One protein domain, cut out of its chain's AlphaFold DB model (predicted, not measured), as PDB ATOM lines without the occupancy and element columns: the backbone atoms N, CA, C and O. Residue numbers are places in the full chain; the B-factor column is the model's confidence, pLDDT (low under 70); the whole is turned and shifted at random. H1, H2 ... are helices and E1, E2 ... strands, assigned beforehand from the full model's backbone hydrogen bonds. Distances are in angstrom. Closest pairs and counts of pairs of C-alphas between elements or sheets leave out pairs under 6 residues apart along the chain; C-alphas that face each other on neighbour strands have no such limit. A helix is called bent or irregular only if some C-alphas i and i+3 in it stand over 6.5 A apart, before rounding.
ATOM      1  N   LEU A 100      -9.608  43.647 -17.105       94.81
ATOM      2  CA  LEU A 100      -9.196  44.133 -18.416       94.81
ATOM      3  C   LEU A 100      -9.706  43.183 -19.501       94.81
ATOM      4  O   LEU A 100      -9.364  42.004 -19.489       94.81
ATOM      5  N   ALA A 101     -10.476  43.681 -20.466       94.88
ATOM      6  CA  ALA A 101     -10.839  42.874 -21.629       94.88
ATOM      7  C   ALA A 101      -9.576  42.450 -22.392       94.88
ATOM      8  O   ALA A 101      -8.753  43.297 -22.752       94.88
ATOM      9  N   GLN A 102      -9.422  41.153 -22.651       95.00
ATOM     10  CA  GLN A 102      -8.294  40.679 -23.446       95.00
ATOM     11  C   GLN A 102      -8.488  41.103 -24.915       95.00
ATOM     12  O   GLN A 102      -9.548  40.842 -25.491       95.00
ATOM     13  N   PRO A 103      -7.486  41.722 -25.568       91.06
ATOM     14  CA  PRO A 103      -7.592  42.083 -26.977       91.06
ATOM     15  C   PRO A 103      -7.997  40.893 -27.859       91.06
ATOM     16  O   PRO A 103      -7.398  39.820 -27.801       91.06
ATOM     17  N   GLY A 104      -9.048  41.080 -28.663       89.62
ATOM     18  CA  GLY A 104      -9.630  40.029 -29.509       89.62
ATOM     19  C   GLY A 104     -10.569  39.043 -28.794       89.62
ATOM     20  O   GLY A 104     -11.131  38.176 -29.457       89.62
ATOM     21  N   ARG A 105     -10.779  39.171 -27.476       90.88
ATOM     22  CA  ARG A 105     -11.634  38.301 -26.647       90.88
ATOM     23  C   ARG A 105     -12.552  39.142 -25.752       90.88
ATOM     24  O   ARG A 105     -12.225  39.457 -24.613       90.88
ATOM     25  N   GLN A 106     -13.721  39.512 -26.278       87.12
ATOM     26  CA  GLN A 106     -14.721  40.309 -25.540       87.12
ATOM     27  C   GLN A 106     -15.433  39.508 -24.436       87.12
ATOM     28  O   GLN A 106     -16.032  40.076 -23.527       87.12
ATOM     29  N   ASP A 107     -15.363  38.179 -24.510       92.81
ATOM     30  CA  ASP A 107     -15.914  37.243 -23.535       92.81
ATOM     31  C   ASP A 107     -14.995  37.020 -22.324       92.81
ATOM     32  O   ASP A 107     -15.336  36.226 -21.451       92.81
ATOM     33  N   LEU A 108     -13.833  37.681 -22.257       95.94
ATOM     34  CA  LEU A 108     -12.816  37.408 -21.246       95.94
ATOM     35  C   LEU A 108     -12.304  38.687 -20.574       95.94
ATOM     36  O   LEU A 108     -11.789  39.592 -21.230       95.94
ATOM     37  N   LEU A 109     -12.381  38.715 -19.243       96.44
ATOM     38  CA  LEU A 109     -11.774  39.750 -18.405       96.44
ATOM     39  C   LEU A 109     -10.569  39.185 -17.651       96.44
ATOM     40  O   LEU A 109     -10.689  38.189 -16.942       96.44
ATOM     41  N   LEU A 110      -9.423  39.843 -17.779       96.94
ATOM     42  CA  LEU A 110      -8.183  39.549 -17.072       96.94
ATOM     43  C   LEU A 110      -8.120  40.354 -15.775       96.94
ATOM     44  O   LEU A 110      -8.230  41.577 -15.797       96.94
ATOM     45  N   PHE A 111      -7.875  39.685 -14.657       94.88
ATOM     46  CA  PHE A 111      -7.561  40.317 -13.379       94.88
ATOM     47  C   PHE A 111      -6.069  40.125 -13.122       94.88
ATOM     48  O   PHE A 111      -5.633  39.121 -12.549       94.88
ATOM     49  N   THR A 112      -5.286  41.083 -13.623       89.25
ATOM     50  CA  THR A 112      -3.826  40.984 -13.775       89.25
ATOM     51  C   THR A 112      -3.138  40.632 -12.455       89.25
ATOM     52  O   THR A 112      -2.390  39.661 -12.412       89.25
ATOM     53  N   ALA A 113      -3.471  41.325 -11.361       83.31
ATOM     54  CA  ALA A 113      -2.885  41.114 -10.032       83.31
ATOM     55  C   ALA A 113      -3.312  39.805  -9.335       83.31
ATOM     56  O   ALA A 113      -2.664  39.365  -8.389       83.31
ATOM     57  N   GLY A 114      -4.419  39.187  -9.762       81.19
ATOM     58  CA  GLY A 114      -4.981  37.993  -9.123       81.19
ATOM     59  C   GLY A 114      -4.560  36.674  -9.763       81.19
ATOM     60  O   GLY A 114      -4.940  35.620  -9.261       81.19
ATOM     61  N   SER A 115      -3.834  36.713 -10.887       90.19
ATOM     62  CA  SER A 115      -3.616  35.548 -11.760       90.19
ATOM     63  C   SER A 115      -4.918  34.841 -12.167       90.19
ATOM     64  O   SER A 115      -4.965  33.621 -12.335       90.19
ATOM     65  N   ARG A 116      -6.005  35.615 -12.298       95.25
ATOM     66  CA  ARG A 116      -7.356  35.115 -12.567       95.25
ATOM     67  C   ARG A 116      -7.941  35.755 -13.809       95.25
ATOM     68  O   ARG A 116      -7.683  36.919 -14.102       95.25
ATOM     69  N   ALA A 117      -8.790  35.009 -14.496       96.56
ATOM     70  CA  ALA A 117      -9.626  35.540 -15.560       96.56
ATOM     71  C   ALA A 117     -11.082  35.118 -15.361       96.56
ATOM     72  O   ALA A 117     -11.370  34.107 -14.723       96.56
ATOM     73  N   LEU A 118     -12.003  35.903 -15.905       96.75
ATOM     74  CA  LEU A 118     -13.431  35.620 -15.903       96.75
ATOM     75  C   LEU A 118     -13.913  35.480 -17.340       96.75
ATOM     76  O   LEU A 118     -13.830  36.435 -18.114       96.75
ATOM     77  N   VAL A 119     -14.472  34.318 -17.666       96.00
ATOM     78  CA  VAL A 119     -15.230  34.108 -18.900       96.00
ATOM     79  C   VAL A 119     -16.632  34.669 -18.673       96.00
ATOM     80  O   VAL A 119     -17.467  34.059 -18.003       96.00
ATOM     81  N   THR A 120     -16.889  35.875 -19.166       93.31
ATOM     82  CA  THR A 120     -18.091  36.657 -18.839       93.31
ATOM     83  C   THR A 120     -19.369  36.058 -19.405       93.31
ATOM     84  O   THR A 120     -20.434  36.336 -18.868       93.31
ATOM     85  N   SER A 121     -19.274  35.225 -20.443       91.56
ATOM     86  CA  SER A 121     -20.407  34.536 -21.071       91.56
ATOM     87  C   SER A 121     -20.897  33.318 -20.286       91.56
ATOM     88  O   SER A 121     -22.046  32.921 -20.451       91.56
ATOM     89  N   THR A 122     -20.057  32.735 -19.426       93.19
ATOM     90  CA  THR A 122     -20.378  31.523 -18.652       93.19
ATOM     91  C   THR A 122     -20.304  31.736 -17.143       93.19
ATOM     92  O   THR A 122     -20.855  30.945 -16.387       93.19
ATOM     93  N   GLY A 123     -19.625  32.792 -16.685       92.81
ATOM     94  CA  GLY A 123     -19.319  33.007 -15.273       92.81
ATOM     95  C   GLY A 123     -18.170  32.128 -14.770       92.81
ATOM     96  O   GLY A 123     -17.928  32.073 -13.566       92.81
ATOM     97  N   GLN A 124     -17.457  31.432 -15.661       94.69
ATOM     98  CA  GLN A 124     -16.322  30.596 -15.284       94.69
ATOM     99  C   GLN A 124     -15.143  31.466 -14.838       94.69
ATOM    100  O   GLN A 124     -14.685  32.343 -15.573       94.69
ATOM    101  N   VAL A 125     -14.620  31.178 -13.646       95.38
ATOM    102  CA  VAL A 125     -13.364  31.753 -13.159       95.38
ATOM    103  C   VAL A 125     -12.224  30.814 -13.528       95.38
ATOM    104  O   VAL A 125     -12.255  29.636 -13.184       95.38
ATOM    105  N   LEU A 126     -11.223  31.350 -14.213       95.94
ATOM    106  CA  LEU A 126      -9.972  30.678 -14.538       95.94
ATOM    107  C   LEU A 126      -8.898  31.158 -13.565       95.94
ATOM    108  O   LEU A 126      -8.842  32.348 -13.243       95.94
ATOM    109  N   TRP A 127      -8.039  30.251 -13.117       94.56
ATOM    110  CA  TRP A 127      -6.915  30.553 -12.237       94.56
ATOM    111  C   TRP A 127      -5.679  29.822 -12.747       94.56
ATOM    112  O   TRP A 127      -5.782  28.672 -13.156       94.56
ATOM    113  N   PHE A 128      -4.537  30.502 -12.748       94.56
ATOM    114  CA  PHE A 128      -3.280  29.968 -13.255       94.56
ATOM    115  C   PHE A 128      -2.190  30.114 -12.193       94.56
ATOM    116  O   PHE A 128      -1.887  31.226 -11.760       94.56
ATOM    117  N   GLU A 129      -1.601  28.992 -11.776       91.19
ATOM    118  CA  GLU A 129      -0.443  28.988 -10.878       91.19
ATOM    119  C   GLU A 129       0.820  29.382 -11.649       91.19
ATOM    120  O   GLU A 129       1.011  28.972 -12.787       91.19
ATOM    121  N   HIS A 130       1.708  30.162 -11.057       87.25
ATOM    122  CA  HIS A 130       2.935  30.626 -11.701       87.25
ATOM    123  C   HIS A 130       4.191  30.131 -10.996       87.25
ATOM    124  O   HIS A 130       5.246  30.102 -11.627       87.25
ATOM    125  N   LEU A 131       4.108  29.769  -9.716       89.12
ATOM    126  CA  LEU A 131       5.266  29.376  -8.932       89.12
ATOM    127  C   LEU A 131       5.734  27.980  -9.321       89.12
ATOM    128  O   LEU A 131       4.962  27.020  -9.348       89.12
ATOM    129  N   LEU A 132       7.034  27.859  -9.563       87.38
ATOM    130  CA  LEU A 132       7.701  26.572  -9.543       87.38
ATOM    131  C   LEU A 132       7.927  26.118  -8.093       87.38
ATOM    132  O   LEU A 132       8.032  26.942  -7.177       87.38
ATOM    133  N   PRO A 133       8.041  24.800  -7.847       84.12
ATOM    134  CA  PRO A 133       8.345  24.292  -6.516       84.12
ATOM    135  C   PRO A 133       9.601  24.953  -5.928       84.12
ATOM    136  O   PRO A 133      10.675  24.885  -6.520       84.12
ATOM    137  N   LYS A 134       9.464  25.540  -4.730       82.88
ATOM    138  CA  LYS A 134      10.531  26.249  -3.988       82.88
ATOM    139  C   LYS A 134      11.068  27.513  -4.666       82.88
ATOM    140  O   LYS A 134      12.113  28.022  -4.262       82.88
ATOM    141  N   GLU A 135      10.385  28.023  -5.678       85.19
ATOM    142  CA  GLU A 135      10.758  29.286  -6.290       85.19
ATOM    143  C   GLU A 135      10.330  30.462  -5.413       85.19
ATOM    144  O   GLU A 135       9.227  30.493  -4.866       85.19
ATOM    145  N   TYR A 136      11.216  31.447  -5.299       80.56
ATOM    146  CA  TYR A 136      10.906  32.732  -4.695       80.56
ATOM    147  C   TYR A 136      10.841  33.791  -5.791       80.56
ATOM    148  O   TYR A 136      11.849  34.081  -6.439       80.56
ATOM    149  N   VAL A 137       9.663  34.385  -5.981       79.44
ATOM    150  CA  VAL A 137       9.454  35.483  -6.928       79.44
ATOM    151  C   VAL A 137       9.328  36.784  -6.142       79.44
ATOM    152  O   VAL A 137       8.558  36.885  -5.189       79.44
ATOM    153  N   ARG A 138      10.131  37.785  -6.516       74.00
ATOM    154  CA  ARG A 138      10.199  39.072  -5.807       74.00
ATOM    155  C   ARG A 138       9.012  39.988  -6.117       74.00
ATOM    156  O   ARG A 138       8.678  40.839  -5.295       74.00
ATOM    157  N   SER A 139       8.418  39.847  -7.297       78.69
ATOM    158  CA  SER A 139       7.288  40.641  -7.768       78.69
ATOM    159  C   SER A 139       6.020  39.799  -7.879       78.69
ATOM    160  O   SER A 139       6.063  38.577  -8.007       78.69
ATOM    161  N   VAL A 140       4.871  40.471  -7.812       81.75
ATOM    162  CA  VAL A 140       3.583  39.829  -8.078       81.75
ATOM    163  C   VAL A 140       3.475  39.639  -9.594       81.75
ATOM    164  O   VAL A 140       3.544  40.637 -10.315       81.75
ATOM    165  N   PRO A 141       3.327  38.402 -10.096       89.75
ATOM    166  CA  PRO A 141       3.151  38.169 -11.523       89.75
ATOM    167  C   PRO A 141       1.848  38.804 -12.011       89.75
ATOM    168  O   PRO A 141       0.868  38.910 -11.270       89.75
ATOM    169  N   MET A 142       1.807  39.161 -13.288       95.06
ATOM    170  CA  MET A 142       0.586  39.664 -13.909       95.06
ATOM    171  C   MET A 142       0.047  38.670 -14.925       95.06
ATOM    172  O   MET A 142       0.741  38.359 -15.889       95.06
ATOM    173  N   LEU A 143      -1.200  38.216 -14.782       96.62
ATOM    174  CA  LEU A 143      -1.857  37.494 -15.876       96.62
ATOM    175  C   LEU A 143      -2.096  38.463 -17.033       96.62
ATOM    176  O   LEU A 143      -2.916  39.372 -16.929       96.62
ATOM    177  N   VAL A 144      -1.373  38.257 -18.130       97.50
ATOM    178  CA  VAL A 144      -1.411  39.139 -19.297       97.50
ATOM    179  C   VAL A 144      -2.199  38.544 -20.451       97.50
ATOM    180  O   VAL A 144      -2.686  39.309 -21.267       97.50
ATOM    181  N   SER A 145      -2.370  37.225 -20.554       97.88
ATOM    182  CA  SER A 145      -3.170  36.618 -21.626       97.88
ATOM    183  C   SER A 145      -3.657  35.221 -21.246       97.88
ATOM    184  O   SER A 145      -3.035  34.551 -20.427       97.88
ATOM    185  N   VAL A 146      -4.736  34.762 -21.868       98.00
ATOM    186  CA  VAL A 146      -5.289  33.407 -21.762       98.00
ATOM    187  C   VAL A 146      -5.473  32.830 -23.164       98.00
ATOM    188  O   VAL A 146      -5.870  33.541 -24.095       98.00
ATOM    189  N   SER A 147      -5.174  31.541 -23.316       96.94
ATOM    190  CA  SER A 147      -5.290  30.810 -24.575       96.94
ATOM    191  C   SER A 147      -6.737  30.763 -25.092       96.94
ATOM    192  O   SER A 147      -7.693  30.880 -24.319       96.94
ATOM    193  N   PRO A 148      -6.943  30.563 -26.409       95.50
ATOM    194  CA  PRO A 148      -8.278  30.480 -27.004       95.50
ATOM    195  C   PRO A 148      -9.206  29.429 -26.378       95.50
ATOM    196  O   PRO A 148     -10.408  29.655 -26.299       95.50
ATOM    197  N   ASP A 149      -8.660  28.309 -25.905       94.88
ATOM    198  CA  ASP A 149      -9.414  27.229 -25.253       94.88
ATOM    199  C   ASP A 149      -9.599  27.414 -23.737       94.88
ATOM    200  O   ASP A 149     -10.126  26.522 -23.073       94.88
ATOM    201  N   ASN A 150      -9.154  28.549 -23.186       96.38
ATOM    202  CA  ASN A 150      -9.207  28.893 -21.766       96.38
ATOM    203  C   ASN A 150      -8.400  27.971 -20.832       96.38
ATOM    204  O   ASN A 150      -8.563  28.049 -19.614       96.38
ATOM    205  N   ARG A 151      -7.524  27.105 -21.363       95.31
ATOM    206  CA  ARG A 151      -6.768  26.136 -20.549       95.31
ATOM    207  C   ARG A 151      -5.397  26.621 -20.108       95.31
ATOM    208  O   ARG A 151      -4.858  26.075 -19.148       95.31
ATOM    209  N   SER A 152      -4.835  27.616 -20.791       97.12
ATOM    210  CA  SER A 152      -3.491  28.130 -20.520       97.12
ATOM    211  C   SER A 152      -3.506  29.637 -20.279       97.12
ATOM    212  O   SER A 152      -4.230  30.371 -20.944       97.12
ATOM    213  N   GLY A 153      -2.686  30.100 -19.344       97.44
ATOM    214  CA  GLY A 153      -2.466  31.504 -19.028       97.44
ATOM    215  C   GLY A 153      -1.009  31.886 -19.255       97.44
ATOM    216  O   GLY A 153      -0.107  31.084 -19.028       97.44
ATOM    217  N   ALA A 154      -0.784  33.116 -19.703       98.00
ATOM    218  CA  ALA A 154       0.521  33.748 -19.809       98.00
ATOM    219  C   ALA A 154       0.655  34.775 -18.683       98.00
ATOM    220  O   ALA A 154      -0.122  35.730 -18.611       98.00
ATOM    221  N   LEU A 155       1.637  34.570 -17.811       97.44
ATOM    222  CA  LEU A 155       1.929  35.417 -16.665       97.44
ATOM    223  C   LEU A 155       3.236  36.172 -16.907       97.44
ATOM    224  O   LEU A 155       4.266  35.558 -17.164       97.44
ATOM    225  N   LEU A 156       3.203  37.496 -16.833       97.25
ATOM    226  CA  LEU A 156       4.386  38.342 -16.916       97.25
ATOM    227  C   LEU A 156       5.083  38.380 -15.549       97.25
ATOM    228  O   LEU A 156       4.477  38.790 -14.559       97.25
ATOM    229  N   LEU A 157       6.342  37.950 -15.523       95.31
ATOM    230  CA  LEU A 157       7.269  38.038 -14.394       95.31
ATOM    231  C   LEU A 157       8.390  39.036 -14.742       95.31
ATOM    232  O   LEU A 157       8.488  39.480 -15.883       95.31
ATOM    233  N   ASP A 158       9.271  39.357 -13.788       92.44
ATOM    234  CA  ASP A 158      10.337  40.363 -13.974       92.44
ATOM    235  C   ASP A 158      11.287  40.077 -15.154       92.44
ATOM    236  O   ASP A 158      11.814  41.014 -15.753       92.44
ATOM    237  N   ASP A 159      11.509  38.800 -15.489       93.50
ATOM    238  CA  ASP A 159      12.513  38.369 -16.474       93.50
ATOM    239  C   ASP A 159      11.990  37.387 -17.538       93.50
ATOM    240  O   ASP A 159      12.743  36.955 -18.414       93.50
ATOM    241  N   GLU A 160      10.707  37.035 -17.501       96.25
ATOM    242  CA  GLU A 160      10.104  36.131 -18.481       96.25
ATOM    243  C   GLU A 160       8.583  36.281 -18.545       96.25
ATOM    244  O   GLU A 160       7.953  36.891 -17.682       96.25
ATOM    245  N   ILE A 161       7.982  35.675 -19.569       97.69
ATOM    246  CA  ILE A 161       6.555  35.351 -19.558       97.69
ATOM    247  C   ILE A 161       6.444  33.858 -19.288       97.69
ATOM    248  O   ILE A 161       6.958  33.051 -20.061       97.69
ATOM    249  N   ARG A 162       5.766  33.480 -18.213       96.44
ATOM    250  CA  ARG A 162       5.547  32.089 -17.838       96.44
ATOM    251  C   ARG A 162       4.199  31.606 -18.334       96.44
ATOM    252  O   ARG A 162       3.193  32.283 -18.150       96.44
ATOM    253  N   LEU A 163       4.179  30.428 -18.944       97.25
ATOM    254  CA  LEU A 163       2.950  29.777 -19.369       97.25
ATOM    255  C   LEU A 163       2.552  28.727 -18.351       97.25
ATOM    256  O   LEU A 163       3.379  27.924 -17.916       97.25
ATOM    257  N   SER A 164       1.277  28.740 -17.996       95.88
ATOM    258  CA  SER A 164       0.705  27.871 -16.983       95.88
ATOM    259  C   SER A 164      -0.616  27.292 -17.444       95.88
ATOM    260  O   SER A 164      -1.392  27.977 -18.105       95.88
ATOM    261  N   LYS A 165      -0.875  26.036 -17.092       94.69
ATOM    262  CA  LYS A 165      -2.182  25.406 -17.260       94.69
ATOM    263  C   LYS A 165      -3.004  25.607 -15.993       94.69
ATOM    264  O   LYS A 165      -2.462  25.545 -14.894       94.69
ATOM    265  N   ALA A 166      -4.314  25.786 -16.150       88.00
ATOM    266  CA  ALA A 166      -5.212  26.051 -15.022       88.00
ATOM    267  C   ALA A 166      -5.185  24.964 -13.923       88.00
ATOM    268  O   ALA A 166      -5.447  25.262 -12.762       88.00
ATOM    269  N   GLU A 167      -4.849  23.722 -14.281       83.44
ATOM    270  CA  GLU A 167      -4.845  22.571 -13.365       83.44
ATOM    271  C   GLU A 167      -3.443  21.987 -13.118       83.44
ATOM    272  O   GLU A 167      -3.192  21.451 -12.043       83.44
ATOM    273  N   ASP A 168      -2.512  22.140 -14.068       88.56
ATOM    274  CA  ASP A 168      -1.181  21.509 -14.001       88.56
ATOM    275  C   ASP A 168      -0.053  22.491 -13.640       88.56
ATOM    276  O   ASP A 168       1.103  22.091 -13.488       88.56
ATOM    277  N   GLY A 169      -0.362  23.786 -13.533       92.75
ATOM    278  CA  GLY A 169       0.616  24.821 -13.222       92.75
ATOM    279  C   GLY A 169       1.587  25.135 -14.372       92.75
ATOM    280  O   GLY A 169       1.279  24.898 -15.549       92.75
ATOM    281  N   PRO A 170       2.751  25.739 -14.058       94.81
ATOM    282  CA  PRO A 170       3.715  26.192 -15.057       94.81
ATOM    283  C   PRO A 170       4.275  25.071 -15.936       94.81
ATOM    284  O   PRO A 170       4.726  24.047 -15.429       94.81
ATOM    285  N   TYR A 171       4.342  25.297 -17.251       94.56
ATOM    286  CA  TYR A 171       4.869  24.307 -18.205       94.56
ATOM    287  C   TYR A 171       5.879  24.865 -19.217       94.56
ATOM    288  O   TYR A 171       6.684  24.110 -19.762       94.56
ATOM    289  N   ALA A 172       5.868  26.171 -19.485       95.69
ATOM    290  CA  ALA A 172       6.787  26.798 -20.433       95.69
ATOM    291  C   ALA A 172       7.120  28.236 -20.026       95.69
ATOM    292  O   ALA A 172       6.477  28.824 -19.154       95.69
ATOM    293  N   ARG A 173       8.128  28.808 -20.677       96.25
ATOM    294  CA  ARG A 173       8.529  30.207 -20.527       96.25
ATOM    295  C   ARG A 173       8.925  30.821 -21.856       96.25
ATOM    296  O   ARG A 173       9.437  30.142 -22.741       96.25
ATOM    297  N   VAL A 174       8.747  32.126 -21.958       97.75
ATOM    298  CA  VAL A 174       9.249  32.970 -23.037       97.75
ATOM    299  C   VAL A 174      10.324  33.873 -22.435       97.75
ATOM    300  O   VAL A 174      10.019  34.567 -21.461       97.75
ATOM    301  N   PRO A 175      11.556  33.911 -22.978       96.81
ATOM    302  CA  PRO A 175      12.679  34.648 -22.391       96.81
ATOM    303  C   PRO A 175      12.581  36.160 -22.662       96.81
ATOM    304  O   PRO A 175      13.454  36.771 -23.277       96.81
ATOM    305  N   PHE A 176      11.483  36.775 -22.228       97.62
ATOM    306  CA  PHE A 176      11.240  38.208 -22.319       97.62
ATOM    307  C   PHE A 176      11.889  38.913 -21.124       97.62
ATOM    308  O   PHE A 176      11.226  39.267 -20.153       97.62
ATOM    309  N   THR A 177      13.212  39.054 -21.196       96.62
ATOM    310  CA  THR A 177      14.064  39.517 -20.086       96.62
ATOM    311  C   THR A 177      13.723  40.925 -19.612       96.62
ATOM    312  O   THR A 177      13.178  41.734 -20.370       96.62
ATOM    313  N   ARG A 178      14.147  41.288 -18.398       95.75
ATOM    314  CA  ARG A 178      13.959  42.634 -17.842       95.75
ATOM    315  C   ARG A 178      14.475  43.751 -18.746       95.75
ATOM    316  O   ARG A 178      13.876  44.822 -18.803       95.75
ATOM    317  N   ALA A 179      15.570  43.522 -19.473       97.12
ATOM    318  CA  ALA A 179      16.096  44.497 -20.430       97.12
ATOM    319  C   ALA A 179      15.134  44.703 -21.615       97.12
ATOM    320  O   ALA A 179      14.879  45.841 -22.020       97.12
ATOM    321  N   MET A 180      14.558  43.616 -22.137       98.00
ATOM    322  CA  MET A 180      13.555  43.670 -23.204       98.00
ATOM    323  C   MET A 180      12.265  44.333 -22.713       98.00
ATOM    324  O   MET A 180      11.754  45.233 -23.378       98.00
ATOM    325  N   GLN A 181      11.794  43.952 -21.522       97.31
ATOM    326  CA  GLN A 181      10.636  44.555 -20.860       97.31
ATOM    327  C   GLN A 181      10.829  46.052 -20.628       97.31
ATOM    328  O   GLN A 181       9.961  46.845 -20.972       97.31
ATOM    329  N   GLY A 182      11.985  46.467 -20.103       96.62
ATOM    330  CA  GLY A 182      12.293  47.875 -19.863       96.62
ATOM    331  C   GLY A 182      12.252  48.703 -21.145       96.62
ATOM    332  O   GLY A 182      11.679  49.790 -21.157       96.62
ATOM    333  N   LYS A 183      12.787  48.172 -22.251       96.94
ATOM    334  CA  LYS A 183      12.704  48.828 -23.563       96.94
ATOM    335  C   LYS A 183      11.263  48.899 -24.081       96.94
ATOM    336  O   LYS A 183      10.870  49.933 -24.614       96.94
ATOM    337  N   ALA A 184      10.494  47.823 -23.931       97.25
ATOM    338  CA  ALA A 184       9.117  47.736 -24.411       97.25
ATOM    339  C   ALA A 184       8.143  48.619 -23.614       97.25
ATOM    340  O   ALA A 184       7.269  49.255 -24.196       97.25
ATOM    341  N   PHE A 185       8.290  48.663 -22.289       97.69
ATOM    342  CA  PHE A 185       7.299  49.244 -21.387       97.69
ATOM    343  C   PHE A 185       7.623  50.660 -20.918       97.69
ATOM    344  O   PHE A 185       6.728  51.335 -20.417       97.69
ATOM    345  N   LYS A 186       8.851  51.156 -21.118       96.19
ATOM    346  CA  LYS A 186       9.204  52.543 -20.769       96.19
ATOM    347  C   LYS A 186       8.210  53.575 -21.334       96.19
ATOM    348  O   LYS A 186       7.753  54.395 -20.545       96.19
ATOM    349  N   PRO A 187       7.804  53.527 -22.620       97.62
ATOM    350  CA  PRO A 187       6.820  54.481 -23.136       97.62
ATOM    351  C   PRO A 187       5.454  54.380 -22.441       97.62
ATOM    352  O   PRO A 187       4.800  55.395 -22.228       97.62
ATOM    353  N   LEU A 188       5.042  53.172 -22.039       97.88
ATOM    354  CA  LEU A 188       3.766  52.940 -21.352       97.88
ATOM    355  C   LEU A 188       3.765  53.542 -19.944       97.88
ATOM    356  O   LEU A 188       2.726  53.977 -19.453       97.88
ATOM    357  N   TRP A 189       4.926  53.578 -19.282       96.50
ATOM    358  CA  TRP A 189       5.062  54.224 -17.980       96.50
ATOM    359  C   TRP A 189       4.782  55.723 -18.094       96.50
ATOM    360  O   TRP A 189       3.927  56.242 -17.375       96.50
ATOM    361  N   ASP A 190       5.433  56.385 -19.050       96.62
ATOM    362  CA  ASP A 190       5.262  57.819 -19.293       96.62
ATOM    363  C   ASP A 190       3.811  58.137 -19.709       96.62
ATOM    364  O   ASP A 190       3.196  59.070 -19.188       96.62
ATOM    365  N   GLU A 191       3.216  57.308 -20.573       97.75
ATOM    366  CA  GLU A 191       1.815  57.443 -20.988       97.75
ATOM    367  C   GLU A 191       0.841  57.273 -19.812       97.75
ATOM    368  O   GLU A 191      -0.041  58.109 -19.607       97.75
ATOM    369  N   SER A 192       1.011  56.227 -18.999       97.06
ATOM    370  CA  SER A 192       0.144  55.975 -17.840       97.06
ATOM    371  C   SER A 192       0.189  57.120 -16.822       97.06
ATOM    372  O   SER A 192      -0.843  57.471 -16.244       97.06
ATOM    373  N   TYR A 193       1.360  57.738 -16.632       96.69
ATOM    374  CA  TYR A 193       1.529  58.900 -15.767       96.69
ATOM    375  C   TYR A 193       0.749  60.106 -16.294       96.69
ATOM    376  O   TYR A 193      -0.026  60.717 -15.556       96.69
ATOM    377  N   GLU A 194       0.887  60.415 -17.583       97.25
ATOM    378  CA  GLU A 194       0.178  61.528 -18.213       97.25
ATOM    379  C   GLU A 194      -1.344  61.338 -18.209       97.25
ATOM    380  O   GLU A 194      -2.090  62.288 -17.957       97.25
ATOM    381  N   VAL A 195      -1.824  60.114 -18.437       96.75
ATOM    382  CA  VAL A 195      -3.254  59.785 -18.361       96.75
ATOM    383  C   VAL A 195      -3.781  59.965 -16.937       96.75
ATOM    384  O   VAL A 195      -4.818  60.604 -16.746       96.75
ATOM    385  N   ALA A 196      -3.066  59.452 -15.932       95.31
ATOM    386  CA  ALA A 196      -3.467  59.592 -14.534       95.31
ATOM    387  C   ALA A 196      -3.468  61.062 -14.081       95.31
ATOM    388  O   ALA A 196      -4.398  61.490 -13.395       95.31
ATOM    389  N   ARG A 197      -2.480  61.855 -14.519       96.38
ATOM    390  CA  ARG A 197      -2.404  63.300 -14.261       96.38
ATOM    391  C   ARG A 197      -3.601  64.044 -14.852       96.38
ATOM    392  O   ARG A 197      -4.299  64.741 -14.125       96.38
ATOM    393  N   LYS A 198      -3.909  63.820 -16.134       96.75
ATOM    394  CA  LYS A 198      -5.076  64.429 -16.799       96.75
ATOM    395  C   LYS A 198      -6.399  64.030 -16.147       96.75
ATOM    396  O   LYS A 198      -7.309  64.849 -16.051       96.75
ATOM    397  N   ALA A 199      -6.527  62.778 -15.708       94.62
ATOM    398  CA  ALA A 199      -7.715  62.328 -14.991       94.62
ATOM    399  C   ALA A 199      -7.873  63.069 -13.658       94.62
ATOM    400  O   ALA A 199      -8.981  63.508 -13.343       94.62
ATOM    401  N   LEU A 200      -6.769  63.258 -12.928       94.12
ATOM    402  CA  LEU A 200      -6.753  64.006 -11.675       94.12
ATOM    403  C   LEU A 200      -7.139  65.475 -11.884       94.12
ATOM    404  O   LEU A 200      -7.983  65.976 -11.143       94.12
ATOM    405  N   ASP A 201      -6.609  66.121 -12.925       95.50
ATOM    406  CA  ASP A 201      -6.978  67.492 -13.310       95.50
ATOM    407  C   ASP A 201      -8.482  67.606 -13.639       95.50
ATOM    408  O   ASP A 201      -9.115  68.626 -13.374       95.50
ATOM    409  N   ALA A 202      -9.088  66.528 -14.152       95.12
ATOM    410  CA  ALA A 202     -10.526  66.410 -14.402       95.12
ATOM    411  C   ALA A 202     -11.345  65.928 -13.180       95.12
ATOM    412  O   ALA A 202     -12.517  65.568 -13.324       95.12
ATOM    413  N   GLY A 203     -10.748  65.871 -11.984       93.19
ATOM    414  CA  GLY A 203     -11.414  65.469 -10.739       93.19
ATOM    415  C   GLY A 203     -11.680  63.965 -10.600       93.19
ATOM    416  O   GLY A 203     -12.469  63.555  -9.747       93.19
ATOM    417  N   LYS A 204     -11.048  63.123 -11.423       91.38
ATOM    418  CA  LYS A 204     -11.154  61.658 -11.370       91.38
ATOM    419  C   LYS A 204      -9.857  61.053 -10.849       91.38
ATOM    420  O   LYS A 204      -8.768  61.484 -11.206       91.38
ATOM    421  N   ARG A 205      -9.955  60.006 -10.032       89.62
ATOM    422  CA  ARG A 205      -8.776  59.245  -9.612       89.62
ATOM    423  C   ARG A 205      -8.600  58.032 -10.517       89.62
ATOM    424  O   ARG A 205      -9.566  57.319 -10.752       89.62
ATOM    425  N   ILE A 206      -7.371  57.822 -10.974       92.31
ATOM    426  CA  ILE A 206      -6.929  56.590 -11.624       92.31
ATOM    427  C   ILE A 206      -5.701  56.088 -10.867       92.31
ATOM    428  O   ILE A 206      -4.793  56.873 -10.578       92.31
ATOM    429  N   ASP A 207      -5.664  54.800 -10.541       92.25
ATOM    430  CA  ASP A 207      -4.443  54.151 -10.079       92.25
ATOM    431  C   ASP A 207      -3.486  53.996 -11.269       92.25
ATOM    432  O   ASP A 207      -3.655  53.136 -12.137       92.25
ATOM    433  N   GLN A 208      -2.458  54.848 -11.305       94.12
ATOM    434  CA  GLN A 208      -1.445  54.844 -12.358       94.12
ATOM    435  C   GLN A 208      -0.716  53.499 -12.470       94.12
ATOM    436  O   GLN A 208      -0.410  53.081 -13.584       94.12
ATOM    437  N   ARG A 209      -0.460  52.794 -11.359       92.38
ATOM    438  CA  ARG A 209       0.244  51.503 -11.394       92.38
ATOM    439  C   ARG A 209      -0.636  50.429 -12.004       92.38
ATOM    440  O   ARG A 209      -0.156  49.634 -12.810       92.38
ATOM    441  N   ARG A 210      -1.926  50.422 -11.659       92.19
ATOM    442  CA  ARG A 210      -2.882  49.496 -12.274       92.19
ATOM    443  C   ARG A 210      -3.097  49.815 -13.750       92.19
ATOM    444  O   ARG A 210      -3.120  48.898 -14.568       92.19
ATOM    445  N   LEU A 211      -3.200  51.096 -14.109       94.81
ATOM    446  CA  LEU A 211      -3.264  51.519 -15.507       94.81
ATOM    447  C   LEU A 211      -2.025  51.055 -16.284       94.81
ATOM    448  O   LEU A 211      -2.167  50.488 -17.364       94.81
ATOM    449  N   TYR A 212      -0.831  51.236 -15.719       95.69
ATOM    450  CA  TYR A 212       0.419  50.762 -16.306       95.69
ATOM    451  C   TYR A 212       0.416  49.238 -16.505       95.69
ATOM    452  O   TYR A 212       0.681  48.777 -17.612       95.69
ATOM    453  N   GLY A 213       0.015  48.457 -15.496       94.81
ATOM    454  CA  GLY A 213      -0.127  47.000 -15.624       94.81
ATOM    455  C   GLY A 213      -1.118  46.584 -16.718       94.81
ATOM    456  O   GLY A 213      -0.848  45.666 -17.495       94.81
ATOM    457  N   ASN A 214      -2.232  47.308 -16.854       94.94
ATOM    458  CA  ASN A 214      -3.203  47.081 -17.926       94.94
ATOM    459  C   ASN A 214      -2.619  47.391 -19.314       94.94
ATOM    460  O   ASN A 214      -2.828  46.626 -20.254       94.94
ATOM    461  N   MET A 215      -1.852  48.477 -19.441       96.69
ATOM    462  CA  MET A 215      -1.145  48.822 -20.679       96.69
ATOM    463  C   MET A 215      -0.077  47.780 -21.030       96.69
ATOM    464  O   MET A 215       0.066  47.427 -22.199       96.69
ATOM    465  N   GLN A 216       0.641  47.233 -20.042       97.38
ATOM    466  CA  GLN A 216       1.583  46.130 -20.263       97.38
ATOM    467  C   GLN A 216       0.863  44.889 -20.805       97.38
ATOM    468  O   GLN A 216       1.318  44.303 -21.787       97.38
ATOM    469  N   ALA A 217      -0.278  44.510 -20.221       96.75
ATOM    470  CA  ALA A 217      -1.071  43.376 -20.693       96.75
ATOM    471  C   ALA A 217      -1.586  43.583 -22.131       96.75
ATOM    472  O   ALA A 217      -1.463  42.684 -22.967       96.75
ATOM    473  N   ASP A 218      -2.107  44.767 -22.461       96.06
ATOM    474  CA  ASP A 218      -2.535  45.095 -23.828       96.06
ATOM    475  C   ASP A 218      -1.357  45.062 -24.816       96.06
ATOM    476  O   ASP A 218      -1.443  44.418 -25.865       96.06
ATOM    477  N   TRP A 219      -0.211  45.653 -24.456       97.56
ATOM    478  CA  TRP A 219       0.996  45.598 -25.279       97.56
ATOM    479  C   TRP A 219       1.440  44.156 -25.542       97.56
ATOM    480  O   TRP A 219       1.722  43.802 -26.690       97.56
ATOM    481  N   ILE A 220       1.446  43.296 -24.519       98.06
ATOM    482  CA  ILE A 220       1.775  41.874 -24.674       98.06
ATOM    483  C   ILE A 220       0.809  41.204 -25.656       98.06
ATOM    484  O   ILE A 220       1.258  40.571 -26.610       98.06
ATOM    485  N   ASN A 221      -0.503  41.403 -25.508       96.50
ATOM    486  CA  ASN A 221      -1.498  40.830 -26.420       96.50
ATOM    487  C   ASN A 221      -1.449  41.405 -27.836       96.50
ATOM    488  O   ASN A 221      -2.028  40.813 -28.739       96.50
ATOM    489  N   ARG A 222      -0.772  42.528 -28.089       96.12
ATOM    490  CA  ARG A 222      -0.523  43.039 -29.451       96.12
ATOM    491  C   ARG A 222       0.731  42.453 -30.088       96.12
ATOM    492  O   ARG A 222       0.760  42.325 -31.309       96.12
ATOM    493  N   ASN A 223       1.704  42.058 -29.271       97.94
ATOM    494  CA  ASN A 223       3.048  41.677 -29.705       97.94
ATOM    495  C   ASN A 223       3.358  40.177 -29.586       97.94
ATOM    496  O   ASN A 223       4.317  39.714 -30.205       97.94
ATOM    497  N   PHE A 224       2.545  39.431 -28.835       98.25
ATOM    498  CA  PHE A 224       2.608  37.980 -28.666       98.25
ATOM    499  C   PHE A 224       1.277  37.332 -29.045       98.25
ATOM    500  O   PHE A 224       0.212  37.947 -28.952       98.25
ATOM    501  N   ARG A 225       1.319  36.089 -29.521       97.31
ATOM    502  CA  ARG A 225       0.147  35.340 -29.977       97.31
ATOM    503  C   ARG A 225       0.196  33.914 -29.463       97.31
ATOM    504  O   ARG A 225       1.247  33.273 -29.477       97.31
ATOM    505  N   TRP A 226      -0.973  33.420 -29.078       97.56
ATOM    506  CA  TRP A 226      -1.180  32.004 -28.828       97.56
ATOM    507  C   TRP A 226      -1.155  31.232 -30.144       97.56
ATOM    508  O   TRP A 226      -1.827  31.607 -31.105       97.56
ATOM    509  N   GLN A 227      -0.385  30.153 -30.177       96.50
ATOM    510  CA  GLN A 227      -0.270  29.237 -31.304       96.50
ATOM    511  C   GLN A 227      -0.322  27.808 -30.779       96.50
ATOM    512  O   GLN A 227       0.302  27.487 -29.767       96.50
ATOM    513  N   GLN A 228      -1.079  26.947 -31.450       94.12
ATOM    514  CA  GLN A 228      -1.157  25.548 -31.062       94.12
ATOM    515  C   GLN A 228       0.061  24.806 -31.616       94.12
ATOM    516  O   GLN A 228       0.246  24.720 -32.828       94.12
ATOM    517  N   GLY A 229       0.915  24.316 -30.719       88.06
ATOM    518  CA  GLY A 229       2.069  23.486 -31.043       88.06
ATOM    519  C   GLY A 229       1.795  22.001 -30.801       88.06
ATOM    520  O   GLY A 229       0.732  21.613 -30.314       88.06
ATOM    521  N   LYS A 230       2.793  21.165 -31.107       82.75
ATOM    522  CA  LYS A 230       2.735  19.708 -30.897       82.75
ATOM    523  C   LYS A 230       2.532  19.331 -29.424       82.75
ATOM    524  O   LYS A 230       1.780  18.409 -29.131       82.75
ATOM    525  N   ASP A 231       3.155  20.087 -28.523       80.69
ATOM    526  CA  ASP A 231       3.174  19.814 -27.079       80.69
ATOM    527  C   ASP A 231       2.197  20.709 -26.288       80.69
ATOM    528  O   ASP A 231       2.284  20.830 -25.066       80.69
ATOM    529  N   GLY A 232       1.257  21.356 -26.988       87.56
ATOM    530  CA  GLY A 232       0.247  22.244 -26.411       87.56
ATOM    531  C   GLY A 232       0.375  23.697 -26.865       87.56
ATOM    532  O   GLY A 232       1.016  24.011 -27.870       87.56
ATOM    533  N   TRP A 233      -0.281  24.599 -26.134       96.00
ATOM    534  CA  TRP A 233      -0.281  26.025 -26.450       96.00
ATOM    535  C   TRP A 233       1.088  26.661 -26.224       96.00
ATOM    536  O   TRP A 233       1.684  26.546 -25.154       96.00
ATOM    537  N   GLN A 234       1.548  27.395 -27.228       96.94
ATOM    538  CA  GLN A 234       2.726  28.247 -27.179       96.94
ATOM    539  C   GLN A 234       2.294  29.708 -27.252       96.94
ATOM    540  O   GLN A 234       1.270  30.030 -27.855       96.94
ATOM    541  N   PHE A 235       3.088  30.594 -26.668       97.69
ATOM    542  CA  PHE A 235       2.882  32.033 -26.702       97.69
ATOM    543  C   PHE A 235       4.137  32.699 -27.267       97.69
ATOM    544  O   PHE A 235       5.160  32.811 -26.594       97.69
ATOM    545  N   ASN A 236       4.084  33.081 -28.539       97.62
ATOM    546  CA  ASN A 236       5.262  33.488 -29.309       97.62
ATOM    547  C   ASN A 236       5.088  34.921 -29.816       97.62
ATOM    548  O   ASN A 236       3.970  35.356 -30.095       97.62
ATOM    549  N   GLY A 237       6.178  35.672 -29.938       97.38
ATOM    550  CA  GLY A 237       6.122  37.088 -30.300       97.38
ATOM    551  C   GLY A 237       7.455  37.790 -30.130       97.38
ATOM    552  O   GLY A 237       8.332  37.289 -29.439       97.38
ATOM    553  N   GLN A 238       7.635  38.948 -30.771       96.38
ATOM    554  CA  GLN A 238       8.891  39.721 -30.697       96.38
ATOM    555  C   GLN A 238      10.150  38.926 -31.109       96.38
ATOM    556  O   GLN A 238      11.243  39.182 -30.610       96.38
ATOM    557  N   GLY A 239      10.005  37.933 -31.993       96.25
ATOM    558  CA  GLY A 239      11.092  37.011 -32.349       96.25
ATOM    559  C   GLY A 239      11.459  36.006 -31.245       96.25
ATOM    560  O   GLY A 239      12.446  35.291 -31.383       96.25
ATOM    561  N   LEU A 240      10.679  35.941 -30.164       97.50
ATOM    562  CA  LEU A 240      10.822  34.992 -29.067       97.50
ATOM    563  C   LEU A 240       9.827  33.843 -29.212       97.50
ATOM    564  O   LEU A 240       8.660  34.047 -29.563       97.50
ATOM    565  N   ASN A 241      10.291  32.649 -28.854       96.25
ATOM    566  CA  ASN A 241       9.476  31.447 -28.788       96.25
ATOM    567  C   ASN A 241       9.366  30.957 -27.346       96.25
ATOM    568  O   ASN A 241      10.284  31.122 -26.539       96.25
ATOM    569  N   SER A 242       8.241  30.320 -27.048       95.62
ATOM    570  CA  SER A 242       8.059  29.555 -25.823       95.62
ATOM    571  C   SER A 242       8.987  28.344 -25.816       95.62
ATOM    572  O   SER A 242       9.029  27.579 -26.778       95.62
ATOM    573  N   ALA A 243       9.688  28.147 -24.708       93.81
ATOM    574  CA  ALA A 243      10.484  26.964 -24.431       93.81
ATOM    575  C   ALA A 243       9.893  26.228 -23.217       93.81
ATOM    576  O   ALA A 243       9.509  26.890 -22.246       93.81
ATOM    577  N   PRO A 244       9.824  24.886 -23.233       93.00
ATOM    578  CA  PRO A 244       9.414  24.113 -22.067       93.00
ATOM    579  C   PRO A 244      10.239  24.469 -20.826       93.00
ATOM    580  O   PRO A 244      11.437  24.764 -20.913       93.00
ATOM    581  N   LEU A 245       9.603  24.430 -19.658       90.19
ATOM    582  CA  LEU A 245      10.337  24.453 -18.398       90.19
ATOM    583  C   LEU A 245      11.097  23.131 -18.260       90.19
ATOM    584  O   LEU A 245      10.644  22.088 -18.733       90.19
ATOM    585  N   ALA A 246      12.273  23.176 -17.634       79.12
ATOM    586  CA  ALA A 246      12.976  21.945 -17.299       79.12
ATOM    587  C   ALA A 246      12.051  21.103 -16.411       79.12
ATOM    588  O   ALA A 246      11.475  21.635 -15.458       79.12
TER     589      ALA A 246
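This is residues 100 to 246 of the 253 residues of an uncharacterized protein of Achromobacter deleyi (UniProt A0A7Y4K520). A twisted four-stranded sheet, E5 E6 E7 E8, stands between two other sheets: E1 E2 E3 E4 partly face to face with it at its E5 edge, and the hairpin E9 E10 over E6, E7 and E8. H2 packs on E5 and also meets E1, while the longer, kinked H1 packs on H2 and is on neither four-stranded sheet. The printed part has 147 residues, with eight strands, two helices and two more strands along it; the class is mixed, helices and strands. The three sheets are antiparallel. The whole is compact, with a radius of gyration of the C-alphas of 15.4 A, and spans 51 by 38 by 29 A.

E1, residues 100 to 102, E2, 105 to 111, E3, 116 to 119, and E4, 124 to 127, form a meander, each strand the antiparallel neighbour of the one before. N 100 and O 110 of E1 and E2 are 2.8 A apart, within hydrogen-bond range. E5, residues 142 to 146, E6, 152 to 156, E7, 161 to 165, and E8, 169 to 174, form a second meander, strongly twisted; N 154 and O 145 of E5 and E6 are 2.8 A apart. The C-alphas of Leu 110 and Leu 143 are the closest of E2 and E5, 6.8 A apart. H1, residues 178 to 201, and H2, residues 208 to 223, touch at a steep tilt of 48 degrees, opposite ways, H1 with residues 185 to 196 alone; their closest C-alphas, of Ser 192 and Tyr 212, are 5.4 A apart. H2 is on the second sheet, making two layers, helix and sheet, at a height over the sheet of 8.7 A. E9, residues 224 to 229, and E10, 232 to 237, are a hairpin, with N 227 and O 234 2.9 A apart; in this stack of sheets, face to face in turn, the closest C-alphas of E6 and E10, of Ser 152 and Trp 233, are 7.1 A apart. In H2 every O i to N i+4 pair is within hydrogen-bond range, in H1 18 of 20.

E1 begins at C-alpha 100, (-9.196, 44.133, -18.416). H1 is 32.8 A long and irregular, C-alphas 184 and 187 being 7.2 A apart, with a kink of 46 degrees near residue 185. H2 is 22.2 A long, and E10, 16.4 A long, ends at C-alpha 237, (6.122, 37.088, -30.300).

The two farthest C-alphas, of Gly 203 and Lys 230, are 52.0 A apart. The link E4 to E5, residues 128 to 141, is long. The printed part has no cut, and no printed residue is under 70 in pLDDT.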